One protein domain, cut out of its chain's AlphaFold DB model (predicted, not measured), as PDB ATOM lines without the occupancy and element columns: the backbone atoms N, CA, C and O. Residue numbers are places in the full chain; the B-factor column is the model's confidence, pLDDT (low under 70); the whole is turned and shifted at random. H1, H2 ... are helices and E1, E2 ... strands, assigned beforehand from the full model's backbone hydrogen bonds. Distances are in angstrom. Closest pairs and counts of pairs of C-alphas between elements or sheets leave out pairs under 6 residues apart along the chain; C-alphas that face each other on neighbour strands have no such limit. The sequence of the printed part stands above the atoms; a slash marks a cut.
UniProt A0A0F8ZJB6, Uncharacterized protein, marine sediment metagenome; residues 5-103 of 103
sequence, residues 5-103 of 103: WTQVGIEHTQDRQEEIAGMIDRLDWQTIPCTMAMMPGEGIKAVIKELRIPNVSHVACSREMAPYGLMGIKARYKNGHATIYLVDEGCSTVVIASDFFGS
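Overview. This is residues 5 to 103 of the 103 residues of an uncharacterized protein of marine sediment metagenome (UniProt A0A0F8ZJB6). A twisted sheet of five strands has the helix H3 packed on one face and two short helices, H1 and H2, on the other, with H1 at the E5 edge. E2, E3, E4 and E5 go back and forth beside one another, and the short E1 adds an edge next to E2. The printed part has 99 residues, with three named helices and five named strands in the order H1 H2 E1 H3 E2 E3 E4 E5, a mixed class; the sheet's order is E1 E2 E3 E4 E5, all antiparallel. The whole is compact and rounded, with a radius of gyration of the C-alphas of 12.7 A and spans of 34 by 30 by 24 A.

Along the chain. Find C-alpha 7 at (317.010, 216.557, 270.518), where H1 begins; it runs to residue 13. H2 follows at residues 17 to 24, then E1 at residues 29 to 31. Look next for C-alpha 38 at (302.249, 218.558, 246.348), from which H3 runs 18.3 A to residue 50. E2 covers residues 56 to 62, 18.1 A; E3, residues 69 to 77, 25.3 A; E4, residues 80 to 88, 25.9 A. E5, residues 93 to 102, also 25.9 A, bends by 56 degrees at residue 96 and ends at C-alpha 102, (332.801, 220.131, 256.023).

Arrangement. Start with the sheet, whose edge strands are E1 and E5. E2 to E5 form a meander, each strand the antiparallel neighbour of the one before, in three hairpins. Look for N 30 and O 59 at 2.8 A between E1 and E2, N 60 and O 72 at 2.9 A between E2 and E3, N 73 and O 84 at 2.8 A between E3 and E4, and N 83 and O 99 at 2.8 A between E4 and E5. H3 is on the sheet over E3, at a height of 8.3 A, slantwise to the strands at 41 degrees to E3 on the local plane; its closest C-alphas to E3 are Pro 40 and Gly 69, 7.4 A. H1 and H2 are on the opposite face from H3. H2 is only just over E3, with 3 C-alphas falling on it, and runs across the strands; the closest C-alphas are Ile 24 and Leu 70, 7.6 A. H1 only just stands up from the sheet, rising 41 degrees, and the C-alphas of Gly 9 and Ile 96 in E5 come to 3.7 A. H1 and H3 are apart. In H1, H2 and H3 every O i to N i+4 pair is within hydrogen-bond range.

Size, cuts and confidence. The two C-alphas farthest apart are those of Pro 67 and Ser 103, 37.0 A. The printed part has no cut, and no link is long. Mean pLDDT of the printed part is 92.2; Ser 103 is under 70.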
ATOM      1  N   TRP A   5     321.452 213.186 265.322       94.69
ATOM      2  CA  TRP A   5     320.046 213.290 265.710       94.69
ATOM      3  C   TRP A   5     319.809 214.591 266.474       94.69
ATOM      4  O   TRP A   5     320.607 214.961 267.339       94.69
ATOM      5  N   THR A   6     318.734 215.303 266.146       93.94
ATOM      6  CA  THR A   6     318.328 216.481 266.922       93.94
ATOM      7  C   THR A   6     317.713 216.025 268.243       93.94
ATOM      8  O   THR A   6     317.244 214.894 268.351       93.94
ATOM      9  N   GLN A   7     317.674 216.896 269.255       93.44
ATOM     10  CA  GLN A   7     317.010 216.557 270.518       93.44
ATOM     11  C   GLN A   7     315.530 216.201 270.296       93.44
ATOM     12  O   GLN A   7     315.077 215.155 270.746       93.44
ATOM     13  N   VAL A   8     314.817 217.017 269.513       89.81
ATOM     14  CA  VAL A   8     313.422 216.751 269.131       89.81
ATOM     15  C   VAL A   8     313.319 215.444 268.337       89.81
ATOM     16  O   VAL A   8     312.437 214.631 268.575       89.81
ATOM     17  N   GLY A   9     314.267 215.175 267.440       89.50
ATOM     18  CA  GLY A   9     314.353 213.910 266.722       89.50
ATOM     19  C   GLY A   9     314.470 212.717 267.661       89.50
ATOM     20  O   GLY A   9     313.752 211.745 267.477       89.50
ATOM     21  N   ILE A  10     315.305 212.790 268.697       90.94
ATOM     22  CA  ILE A  10     315.429 211.732 269.711       90.94
ATOM     23  C   ILE A  10     314.100 211.533 270.455       90.94
ATOM     24  O   ILE A  10     313.667 210.397 270.617       90.94
ATOM     25  N   GLU A  11     313.433 212.614 270.858       89.06
ATOM     26  CA  GLU A  11     312.145 212.566 271.569       89.06
ATOM     27  C   GLU A  11     311.030 211.937 270.714       89.06
ATOM     28  O   GLU A  11     310.251 211.125 271.211       89.06
ATOM     29  N   HIS A  12     310.996 212.260 269.419       82.88
ATOM     30  CA  HIS A  12     309.988 211.766 268.478       82.88
ATOM     31  C   HIS A  12     310.284 210.360 267.940       82.88
ATOM     32  O   HIS A  12     309.365 209.618 267.603       82.88
ATOM     33  N   THR A  13     311.559 209.981 267.835       81.62
ATOM     34  CA  THR A  13     311.959 208.668 267.303       81.62
ATOM     35  C   THR A  13     312.187 207.619 268.381       81.62
ATOM     36  O   THR A  13     312.166 206.434 268.058       81.62
ATOM     37  N   GLN A  14     312.360 208.026 269.641       82.88
ATOM     38  CA  GLN A  14     312.545 207.148 270.796       82.88
ATOM     39  C   GLN A  14     313.607 206.065 270.519       82.88
ATOM     40  O   GLN A  14     314.762 206.380 270.222       82.88
ATOM     41  N   ASP A  15     313.221 204.796 270.593       85.19
ATOM     42  CA  ASP A  15     314.027 203.597 270.364       85.19
ATOM     43  C   ASP A  15     314.120 203.178 268.883       85.19
ATOM     44  O   ASP A  15     314.868 202.263 268.540       85.19
ATOM     45  N   ARG A  16     313.439 203.882 267.971       88.00
ATOM     46  CA  ARG A  16     313.358 203.547 266.536       88.00
ATOM     47  C   ARG A  16     314.440 204.195 265.672       88.00
ATOM     48  O   ARG A  16     314.360 204.154 264.447       88.00
ATOM     49  N   GLN A  17     315.461 204.805 266.271       90.12
ATOM     50  CA  GLN A  17     316.507 205.518 265.525       90.12
ATOM     51  C   GLN A  17     317.231 204.629 264.510       90.12
ATOM     52  O   GLN A  17     317.526 205.082 263.409       90.12
ATOM     53  N   GLU A  18     317.504 203.370 264.850       90.69
ATOM     54  CA  GLU A  18     318.173 202.433 263.941       90.69
ATOM     55  C   GLU A  18     317.274 202.047 262.755       90.69
ATOM     56  O   GLU A  18     317.710 202.063 261.604       90.69
ATOM     57  N   GLU A  19     315.988 201.802 263.018       91.56
ATOM     58  CA  GLU A  19     314.979 201.535 261.988       91.56
ATOM     59  C   GLU A  19     314.851 202.723 261.021       91.56
ATOM     60  O   GLU A  19     314.970 202.568 259.801       91.56
ATOM     61  N   ILE A  20     314.678 203.929 261.569       91.69
ATOM     62  CA  ILE A  20     314.545 205.165 260.793       91.69
ATOM     63  C   ILE A  20     315.846 205.474 260.058       91.69
ATOM     64  O   ILE A  20     315.807 205.952 258.927       91.69
ATOM     65  N   ALA A  21     317.008 205.160 260.638       92.81
ATOM     66  CA  ALA A  21     318.276 205.297 259.939       92.81
ATOM     67  C   ALA A  21     318.325 204.429 258.677       92.81
ATOM     68  O   ALA A  21     318.721 204.933 257.625       92.81
ATOM     69  N   GLY A  22     317.853 203.184 258.761       93.31
ATOM     70  CA  GLY A  22     317.730 202.297 257.606       93.31
ATOM     71  C   GLY A  22     316.752 202.813 256.545       93.31
ATOM     72  O   GLY A  22     316.997 202.627 255.355       93.31
ATOM     73  N   MET A  23     315.668 203.487 256.943       94.19
ATOM     74  CA  MET A  23     314.733 204.137 256.008       94.19
ATOM     75  C   MET A  23     315.346 205.376 255.346       94.19
ATOM     76  O   MET A  23     315.189 205.582 254.144       94.19
ATOM     77  N   ILE A  24     316.077 206.191 256.112       94.94
ATOM     78  CA  ILE A  24     316.796 207.364 255.602       94.94
ATOM     79  C   ILE A  24     317.782 206.953 254.505       94.94
ATOM     80  O   ILE A  24     317.862 207.614 253.469       94.94
ATOM     81  N   ASP A  25     318.504 205.855 254.709       93.50
ATOM     82  CA  ASP A  25     319.508 205.375 253.759       93.50
ATOM     83  C   ASP A  25     318.885 204.881 252.438       93.50
ATOM     84  O   ASP A  25     319.576 204.793 251.423       93.50
ATOM     85  N   ARG A  26     317.570 204.618 252.426       94.19
ATOM     86  CA  ARG A  26     316.781 204.238 251.242       94.19
ATOM     87  C   ARG A  26     316.041 205.404 250.583       94.19
ATOM     88  O   ARG A  26     315.321 205.182 249.611       94.19
ATOM     89  N   LEU A  27     316.191 206.634 251.081       95.25
ATOM     90  CA  LEU A  27     315.541 207.799 250.480       95.25
ATOM     91  C   LEU A  27     315.947 207.967 249.011       95.25
ATOM     92  O   LEU A  27     317.132 208.068 248.689       95.25
ATOM     93  N   ASP A  28     314.944 208.066 248.140       94.12
ATOM     94  CA  ASP A  28     315.146 208.338 246.721       94.12
ATOM     95  C   ASP A  28     315.306 209.844 246.478       94.12
ATOM     96  O   ASP A  28     314.388 210.645 246.695       94.12
ATOM     97  N   TRP A  29     316.513 210.238 246.074       97.00
ATOM     98  CA  TRP A  29     316.918 211.634 245.958       97.00
ATOM     99  C   TRP A  29     316.690 212.170 244.550       97.00
ATOM    100  O   TRP A  29     317.331 211.740 243.595       97.00
ATOM    101  N   GLN A  30     315.872 213.211 244.447       97.12
ATOM    102  CA  GLN A  30     315.574 213.898 243.197       97.12
ATOM    103  C   GLN A  30     316.319 215.233 243.124       97.12
ATOM    104  O   GLN A  30     316.317 216.010 244.082       97.12
ATOM    105  N   THR A  31     316.941 215.520 241.983       96.81
ATOM    106  CA  THR A  31     317.516 216.838 241.667       96.81
ATOM    107  C   THR A  31     316.422 217.885 241.473       96.81
ATOM    108  O   THR A  31     315.322 217.553 241.041       96.81
ATOM    109  N   ILE A  32     316.720 219.159 241.736       92.88
ATOM    110  CA  ILE A  32     315.808 220.274 241.436       92.88
ATOM    111  C   ILE A  32     316.017 220.766 239.986       92.88
ATOM    112  O   ILE A  32     317.169 220.987 239.606       92.88
ATOM    113  N   PRO A  33     314.945 220.996 239.192       92.56
ATOM    114  CA  PRO A  33     313.526 220.804 239.523       92.56
ATOM    115  C   PRO A  33     313.119 219.320 239.579       92.56
ATOM    116  O   PRO A  33     313.642 218.506 238.826       92.56
ATOM    117  N   CYS A  34     312.163 218.985 240.455       92.44
ATOM    118  CA  CYS A  34     311.687 217.613 240.698       92.44
ATOM    119  C   CYS A  34     310.161 217.490 240.520       92.44
ATOM    120  O   CYS A  34     309.459 218.502 240.463       92.44
ATOM    121  N   THR A  35     309.637 216.260 240.478       89.19
ATOM    122  CA  THR A  35     308.198 215.955 240.314       89.19
ATOM    123  C   THR A  35     307.578 215.382 241.592       89.19
ATOM    124  O   THR A  35     306.834 214.401 241.559       89.19
ATOM    125  N   MET A  36     307.912 215.964 242.745       90.06
ATOM    126  CA  MET A  36     307.389 215.526 244.042       90.06
ATOM    127  C   MET A  36     305.886 215.816 244.185       90.06
ATOM    128  O   MET A  36     305.375 216.811 243.670       90.06
ATOM    129  N   ALA A  37     305.181 214.961 244.932       90.19
ATOM    130  CA  ALA A  37     303.791 215.204 245.303       90.19
ATOM    131  C   ALA A  37     303.635 216.532 246.066       90.19
ATOM    132  O   ALA A  37     304.502 216.920 246.849       90.19
ATOM    133  N   MET A  38     302.495 217.196 245.862       89.75
ATOM    134  CA  MET A  38     302.249 218.558 246.348       89.75
ATOM    135  C   MET A  38     302.462 218.714 247.861       89.75
ATOM    136  O   MET A  38     303.210 219.594 248.265       89.75
ATOM    137  N   MET A  39     301.849 217.858 248.686       88.81
ATOM    138  CA  MET A  39     301.895 217.993 250.151       88.81
ATOM    139  C   MET A  39     303.326 217.895 250.727       88.81
ATOM    140  O   MET A  39     303.759 218.863 251.352       88.81
ATOM    141  N   PRO A  40     304.113 216.831 250.454       90.06
ATOM    142  CA  PRO A  40     305.529 216.797 250.839       90.06
ATOM    143  C   PRO A  40     306.340 217.967 250.269       90.06
ATOM    144  O   PRO A  40     307.207 218.521 250.944       90.06
ATOM    145  N   GLY A  41     306.034 218.382 249.035       92.88
ATOM    146  CA  GLY A  41     306.681 219.524 248.396       92.88
ATOM    147  C   GLY A  41     306.468 220.836 249.157       92.88
ATOM    148  O   GLY A  41     307.425 221.583 249.358       92.88
ATOM    149  N   GLU A  42     305.246 221.117 249.611       92.50
ATOM    150  CA  GLU A  42     304.940 222.307 250.418       92.50
ATOM    151  C   GLU A  42     305.576 222.238 251.812       92.50
ATOM    152  O   GLU A  42     306.152 223.232 252.260       92.50
ATOM    153  N   GLY A  43     305.580 221.065 252.456       92.12
ATOM    154  CA  GLY A  43     306.283 220.855 253.727       92.12
ATOM    155  C   GLY A  43     307.782 221.158 253.620       92.12
ATOM    156  O   GLY A  43     308.325 221.952 254.392       92.12
ATOM    157  N   ILE A  44     308.452 220.624 252.594       95.12
ATOM    158  CA  ILE A  44     309.871 220.904 252.331       95.12
ATOM    159  C   ILE A  44     310.105 222.396 252.059       95.12
ATOM    160  O   ILE A  44     311.044 222.974 252.607       95.12
ATOM    161  N   LYS A  45     309.262 223.054 251.250       94.94
ATOM    162  CA  LYS A  45     309.382 224.501 250.985       94.94
ATOM    163  C   LYS A  45     309.251 225.330 252.262       94.94
ATOM    164  O   LYS A  45     310.023 226.273 252.444       94.94
ATOM    165  N   ALA A  46     308.306 224.984 253.137       94.88
ATOM    166  CA  ALA A  46     308.121 225.658 254.417       94.88
ATOM    167  C   ALA A  46     309.379 225.542 255.287       94.88
ATOM    168  O   ALA A  46     309.882 226.558 255.766       94.88
ATOM    169  N   VAL A  47     309.961 224.342 255.393       95.94
ATOM    170  CA  VAL A  47     311.209 224.114 256.140       95.94
ATOM    171  C   VAL A  47     312.393 224.872 255.533       95.94
ATOM    172  O   VAL A  47     313.153 225.504 256.266       95.94
ATOM    173  N   ILE A  48     312.547 224.863 254.203       96.75
ATOM    174  CA  ILE A  48     313.602 225.622 253.506       96.75
ATOM    175  C   ILE A  48     313.512 227.109 253.845       96.75
ATOM    176  O   ILE A  48     314.534 227.741 254.119       96.75
ATOM    177  N   LYS A  49     312.296 227.662 253.835       96.94
ATOM    178  CA  LYS A  49     312.045 229.067 254.152       96.94
ATOM    179  C   LYS A  49     312.345 229.375 255.619       96.94
ATOM    180  O   LYS A  49     313.072 230.331 255.885       96.94
ATOM    181  N   GLU A  50     311.817 228.574 256.540       96.25
ATOM    182  CA  GLU A  50     311.941 228.785 257.987       96.25
ATOM    183  C   GLU A  50     313.401 228.699 258.446       96.25
ATOM    184  O   GLU A  50     313.925 229.614 259.081       96.25
ATOM    185  N   LEU A  51     314.107 227.644 258.032       94.56
ATOM    186  CA  LEU A  51     315.505 227.406 258.399       94.56
ATOM    187  C   LEU A  51     316.504 228.145 257.497       94.56
ATOM    188  O   LEU A  51     317.716 227.992 257.662       94.56
ATOM    189  N   ARG A  52     316.012 228.936 256.531       96.19
ATOM    190  CA  ARG A  52     316.814 229.692 255.552       96.19
ATOM    191  C   ARG A  52     317.869 228.816 254.864       96.19
ATOM    192  O   ARG A  52     319.030 229.208 254.739       96.19
ATOM    193  N   ILE A  53     317.467 227.618 254.438       96.38
ATOM    194  CA  ILE A  53     318.369 226.624 253.845       96.38
ATOM    195  C   ILE A  53     318.865 227.139 252.481       96.38
ATOM    196  O   ILE A  53     318.052 227.346 251.576       96.38
ATOM    197  N   PRO A  54     320.181 227.338 252.289       96.12
ATOM    198  CA  PRO A  54     320.723 227.854 251.041       96.12
ATOM    199  C   PRO A  54     320.943 226.740 250.012       96.12
ATOM    200  O   PRO A  54     321.266 225.603 250.359       96.12
ATOM    201  N   ASN A  55     320.864 227.101 248.725       95.69
ATOM    202  CA  ASN A  55     321.336 226.289 247.594       95.69
ATOM    203  C   ASN A  55     320.920 224.809 247.676       95.69
ATOM    204  O   ASN A  55     321.762 223.903 247.650       95.69
ATOM    205  N   VAL A  56     319.616 224.567 247.814       97.44
ATOM    206  CA  VAL A  56     319.052 223.215 247.828       97.44
ATOM    207  C   VAL A  56     319.306 222.552 246.477       97.44
ATOM    208  O   VAL A  56     318.934 223.075 245.432       97.44
ATOM    209  N   SER A  57     319.970 221.401 246.513       97.19
ATOM    210  CA  SER A  57     320.388 220.652 245.324       97.19
ATOM    211  C   SER A  57     319.501 219.443 245.050       97.19
ATOM    212  O   SER A  57     319.242 219.126 243.892       97.19
ATOM    213  N   HIS A  58     319.045 218.777 246.114       98.06
ATOM    214  CA  HIS A  58     318.194 217.600 246.022       98.06
ATOM    215  C   HIS A  58     317.177 217.584 247.152       98.06
ATOM    216  O   HIS A  58     317.431 218.106 248.243       98.06
ATOM    217  N   VAL A  59     316.070 216.909 246.892       97.88
ATOM    218  CA  VAL A  59     315.022 216.611 247.864       97.88
ATOM    219  C   VAL A  59     314.634 215.142 247.757       97.88
ATOM    220  O   VAL A  59     314.809 214.527 246.707       97.88
ATOM    221  N   ALA A  60     314.115 214.576 248.838       97.06
ATOM    222  CA  ALA A  60     313.610 213.210 248.869       97.06
ATOM    223  C   ALA A  60     312.323 213.142 249.689       97.06
ATOM    224  O   ALA A  60     312.128 213.931 250.615       97.06
ATOM    225  N   CYS A  61     311.458 212.189 249.356       94.25
ATOM    226  CA  CYS A  61     310.270 211.854 250.132       94.25
ATOM    227  C   CYS A  61     310.019 210.347 250.028       94.25
ATOM    228  O   CYS A  61     310.083 209.784 248.937       94.25
ATOM    229  N   SER A  62     309.680 209.712 251.143       91.62
ATOM    230  CA  SER A  62     309.289 208.310 251.236       91.62
ATOM    231  C   SER A  62     308.008 208.165 252.055       91.62
ATOM    232  O   SER A  62     307.730 208.945 252.967       91.62
ATOM    233  N   ARG A  63     307.224 207.141 251.708       85.75
ATOM    234  CA  ARG A  63     306.014 206.724 252.432       85.75
ATOM    235  C   ARG A  63     306.273 205.551 253.382       85.75
ATOM    236  O   ARG A  63     305.325 205.022 253.946       85.75
ATOM    237  N   GLU A  64     307.528 205.134 253.557       84.12
ATOM    238  CA  GLU A  64     307.889 204.007 254.434       84.12
ATOM    239  C   GLU A  64     307.484 204.223 255.902       84.12
ATOM    240  O   GLU A  64     307.271 203.252 256.617       84.12
ATOM    241  N   MET A  65     307.314 205.478 256.333       82.44
ATOM    242  CA  MET A  65     306.855 205.829 257.682       82.44
ATOM    243  C   MET A  65     305.335 206.043 257.796       82.44
ATOM    244  O   MET A  65     304.888 206.608 258.794       82.44
ATOM    245  N   ALA A  66     304.533 205.612 256.811       79.12
ATOM    246  CA  ALA A  66     303.086 205.842 256.804       79.12
ATOM    247  C   ALA A  66     302.433 205.494 258.168       79.12
ATOM    248  O   ALA A  66     302.718 204.434 258.728       79.12
ATOM    249  N   PRO A  67     301.554 206.360 258.714       77.75
ATOM    250  CA  PRO A  67     300.929 207.518 258.065       77.75
ATOM    251  C   PRO A  67     301.822 208.767 257.952       77.75
ATOM    252  O   PRO A  67     301.406 209.736 257.324       77.75
ATOM    253  N   TYR A  68     303.033 208.743 258.508       83.75
ATOM    254  CA  TYR A  68     303.982 209.852 258.475       83.75
ATOM    255  C   TYR A  68     304.852 209.854 257.212       83.75
ATOM    256  O   TYR A  68     305.146 208.811 256.620       83.75
ATOM    257  N   GLY A  69     305.267 211.043 256.781       88.88
ATOM    258  CA  GLY A  69     306.145 211.219 255.624       88.88
ATOM    259  C   GLY A  69     307.601 211.361 256.048       88.88
ATOM    260  O   GLY A  69     307.925 212.280 256.788       88.88
ATOM    261  N   LEU A  70     308.499 210.508 255.551       94.25
ATOM    262  CA  LEU A  70     309.942 210.714 255.724       94.25
ATOM    263  C   LEU A  70     310.465 211.550 254.558       94.25
ATOM    264  O   LEU A  70     310.265 211.185 253.400       94.25
ATOM    265  N   MET A  71     311.148 212.653 254.835       96.25
ATOM    266  CA  MET A  71     311.654 213.567 253.810       96.25
ATOM    267  C   MET A  71     313.123 213.918 254.036       96.25
ATOM    268  O   MET A  71     313.666 213.772 255.132       96.25
ATOM    269  N   GLY A  72     313.769 214.410 252.982       97.44
ATOM    270  CA  GLY A  72     315.171 214.806 253.015       97.44
ATOM    271  C   GLY A  72     315.462 216.034 252.160       97.44
ATOM    272  O   GLY A  72     314.837 216.242 251.119       97.44
ATOM    273  N   ILE A  73     316.444 216.833 252.579       98.25
ATOM    274  CA  ILE A  73     316.938 218.019 251.866       98.25
ATOM    275  C   ILE A  73     318.468 217.967 251.812       98.25
ATOM    276  O   ILE A  73     319.113 217.889 252.855       98.25
ATOM    277  N   LYS A  74     319.067 218.067 250.618       98.06
ATOM    278  CA  LYS A  74     320.521 218.258 250.444       98.06
ATOM    279  C   LYS A  74     320.830 219.702 250.083       98.06
ATOM    280  O   LYS A  74     320.437 220.172 249.011       98.06
ATOM    281  N   ALA A  75     321.601 220.374 250.923       97.06
ATOM    282  CA  ALA A  75     321.913 221.795 250.821       97.06
ATOM    283  C   ALA A  75     323.420 222.063 250.742       97.06
ATOM    284  O   ALA A  75     324.237 221.292 251.257       97.06
ATOM    285  N   ARG A  76     323.790 223.174 250.095       96.19
ATOM    286  CA  ARG A  76     325.181 223.646 249.999       96.19
ATOM    287  C   ARG A  76     325.344 224.957 250.767       96.19
ATOM    288  O   ARG A  76     324.905 226.017 250.312       96.19
ATOM    289  N   TYR A  77     325.999 224.873 251.916       94.31
ATOM    290  CA  TYR A  77     326.403 226.013 252.728       94.31
ATOM    291  C   TYR A  77     327.792 226.503 252.298       94.31
ATOM    292  O   TYR A  77     328.523 225.822 251.582       94.31
ATOM    293  N   LYS A  78     328.180 227.705 252.736       94.44
ATOM    294  CA  LYS A  78     329.511 228.259 252.425       94.44
ATOM    295  C   LYS A  78     330.660 227.436 253.023       94.44
ATOM    296  O   LYS A  78     331.761 227.480 252.498       94.44
ATOM    297  N   ASN A  79     330.397 226.732 254.121       92.94
ATOM    298  CA  ASN A  79     331.364 225.961 254.902       92.94
ATOM    299  C   ASN A  79     331.179 224.439 254.762       92.94
ATOM    300  O   ASN A  79     331.693 223.690 255.592       92.94
ATOM    301  N   GLY A  80     330.398 223.980 253.780       94.62
ATOM    302  CA  GLY A  80     330.168 222.557 253.578       94.62
ATOM    303  C   GLY A  80     328.795 222.213 253.018       94.62
ATOM    304  O   GLY A  80     328.031 223.060 252.553       94.62
ATOM    305  N   HIS A  81     328.469 220.933 253.084       95.31
ATOM    306  CA  HIS A  81     327.208 220.373 252.627       95.31
ATOM    307  C   HIS A  81     326.434 219.814 253.811       95.31
ATOM    308  O   HIS A  81     327.024 219.232 254.716       95.31
ATOM    309  N   ALA A  82     325.113 219.954 253.793       96.25
ATOM    310  CA  ALA A  82     324.257 219.322 254.786       96.25
ATOM    311  C   ALA A  82     323.216 218.448 254.098       96.25
ATOM    312  O   ALA A  82     322.640 218.844 253.082       96.25
ATOM    313  N   THR A  83     322.949 217.289 254.684       97.56
ATOM    314  CA  THR A  83     321.730 216.524 254.434       97.56
ATOM    315  C   THR A  83     320.858 216.632 255.674       97.56
ATOM    316  O   THR A  83     321.318 216.337 256.770       97.56
ATOM    317  N   ILE A  84     319.630 217.107 255.515       97.50
ATOM    318  CA  ILE A  84     318.680 217.358 256.601       97.50
ATOM    319  C   ILE A  84     317.514 216.394 256.418       97.50
ATOM    320  O   ILE A  84     316.967 216.311 255.319       97.50
ATOM    321  N   TYR A  85     317.144 215.684 257.478       96.81
ATOM    322  CA  TYR A  85     316.093 214.670 257.469       96.81
ATOM    323  C   TYR A  85     314.905 215.136 258.297       96.81
ATOM    324  O   TYR A  85     315.071 215.659 259.403       96.81
ATOM    325  N   LEU A  86     313.711 214.948 257.749       95.56
ATOM    326  CA  LEU A  86     312.468 215.475 258.290       95.56
ATOM    327  C   LEU A  86     311.425 214.367 258.399       95.56
ATOM    328  O   LEU A  86     311.376 213.487 257.541       95.56
ATOM    329  N   VAL A  87     310.547 214.473 259.388       93.31
ATOM    330  CA  VAL A  87     309.312 213.688 259.464       93.31
ATOM    331  C   VAL A  87     308.127 214.639 259.394       93.31
ATOM    332  O   VAL A  87     308.067 215.611 260.144       93.31
ATOM    333  N   ASP A  88     307.207 214.382 258.472       90.00
ATOM    334  CA  ASP A  88     305.880 214.991 258.434       90.00
ATOM    335  C   ASP A  88     304.916 214.142 259.260       90.00
ATOM    336  O   ASP A  88     304.613 213.001 258.906       90.00
ATOM    337  N   GLU A  89     304.442 214.715 260.360       87.38
ATOM    338  CA  GLU A  89     303.529 214.081 261.306       87.38
ATOM    339  C   GLU A  89     302.050 214.322 260.958       87.38
ATOM    340  O   GLU A  89     301.154 213.989 261.733       87.38
ATOM    341  N   GLY A  90     301.774 214.934 259.803       82.69
ATOM    342  CA  GLY A  90     300.438 215.292 259.322       82.69
ATOM    343  C   GLY A  90     299.954 216.662 259.807       82.69
ATOM    344  O   GLY A  90     299.199 217.323 259.097       82.69
ATOM    345  N   CYS A  91     300.417 217.117 260.976       84.81
ATOM    346  CA  CYS A  91     300.136 218.455 261.521       84.81
ATOM    347  C   CYS A  91     301.391 219.334 261.659       84.81
ATOM    348  O   CYS A  91     301.281 220.553 261.794       84.81
ATOM    349  N   SER A  92     302.575 218.726 261.646       88.00
ATOM    350  CA  SER A  92     303.866 219.377 261.866       88.00
ATOM    351  C   SER A  92     304.959 218.676 261.072       88.00
ATOM    352  O   SER A  92     304.902 217.471 260.850       88.00
ATOM    353  N   THR A  93     305.986 219.428 260.674       92.19
ATOM    354  CA  THR A  93     307.215 218.863 260.107       92.19
ATOM    355  C   THR A  93     308.354 219.029 261.103       92.19
ATOM    356  O   THR A  93     308.685 220.147 261.497       92.19
ATOM    357  N   VAL A  94     308.960 217.916 261.498       92.88
ATOM    358  CA  VAL A  94     310.003 217.851 262.523       92.88
ATOM    359  C   VAL A  94     311.345 217.548 261.874       92.88
ATOM    360  O   VAL A  94     311.467 216.597 261.106       92.88
ATOM    361  N   VAL A  95     312.378 218.326 262.202       95.19
ATOM    362  CA  VAL A  95     313.761 218.008 261.817       95.19
ATOM    363  C   VAL A  95     314.297 216.943 262.761       95.19
ATOM    364  O   VAL A  95     314.581 217.242 263.919       95.19
ATOM    365  N   ILE A  96     314.463 215.713 262.276       95.25
ATOM    366  CA  ILE A  96     314.847 214.574 263.123       95.25
ATOM    367  C   ILE A  96     316.359 214.355 263.182       95.25
ATOM    368  O   ILE A  96     316.894 213.947 264.212       95.25
ATOM    369  N   ALA A  97     317.074 214.639 262.095       96.31
ATOM    370  CA  ALA A  97     318.509 214.414 262.021       96.31
ATOM    371  C   ALA A  97     319.161 215.248 260.918       96.31
ATOM    372  O   ALA A  97     318.497 215.753 260.010       96.31
ATOM    373  N   SER A  98     320.484 215.344 260.970       96.06
ATOM    374  CA  SER A  98     321.290 215.888 259.883       96.06
ATOM    375  C   SER A  98     322.665 215.230 259.790       96.06
ATOM    376  O   SER A  98     323.235 214.788 260.791       96.06
ATOM    377  N   ASP A  99     323.201 215.218 258.574       95.75
ATOM    378  CA  ASP A  99     324.583 214.870 258.268       95.75
ATOM    379  C   ASP A  99     325.271 216.116 257.700       95.75
ATOM    380  O   ASP A  99     324.806 216.673 256.702       95.75
ATOM    381  N   PHE A 100     326.364 216.563 258.323       94.00
ATOM    382  CA  PHE A 100     327.141 217.713 257.856       94.00
ATOM    383  C   PHE A 100     328.518 217.274 257.357       94.00
ATOM    384  O   PHE A 100     329.242 216.546 258.036       94.00
ATOM    385  N   PHE A 101     328.883 217.757 256.176       90.31
ATOM    386  CA  PHE A 101     330.127 217.462 255.482       90.31
ATOM    387  C   PHE A 101     330.887 218.775 255.324       90.31
ATOM    388  O   PHE A 101     330.516 219.606 254.493       90.31
ATOM    389  N   GLY A 102     331.911 218.980 256.154       84.31
ATOM    390  CA  GLY A 102     332.801 220.131 256.023       84.31
ATOM    391  C   GLY A 102     333.526 220.127 254.675       84.31
ATOM    392  O   GLY A 102     333.734 219.065 254.084       84.31
ATOM    393  N   SER A 103     333.860 221.323 254.196       68.06
ATOM    394  CA  SER A 103     334.740 221.550 253.042       68.06
ATOM    395  C   SER A 103     336.200 221.266 253.368       68.06
ATOM    396  O   SER A 103     336.615 221.716 254.461       68.06
TER     397      SER A 103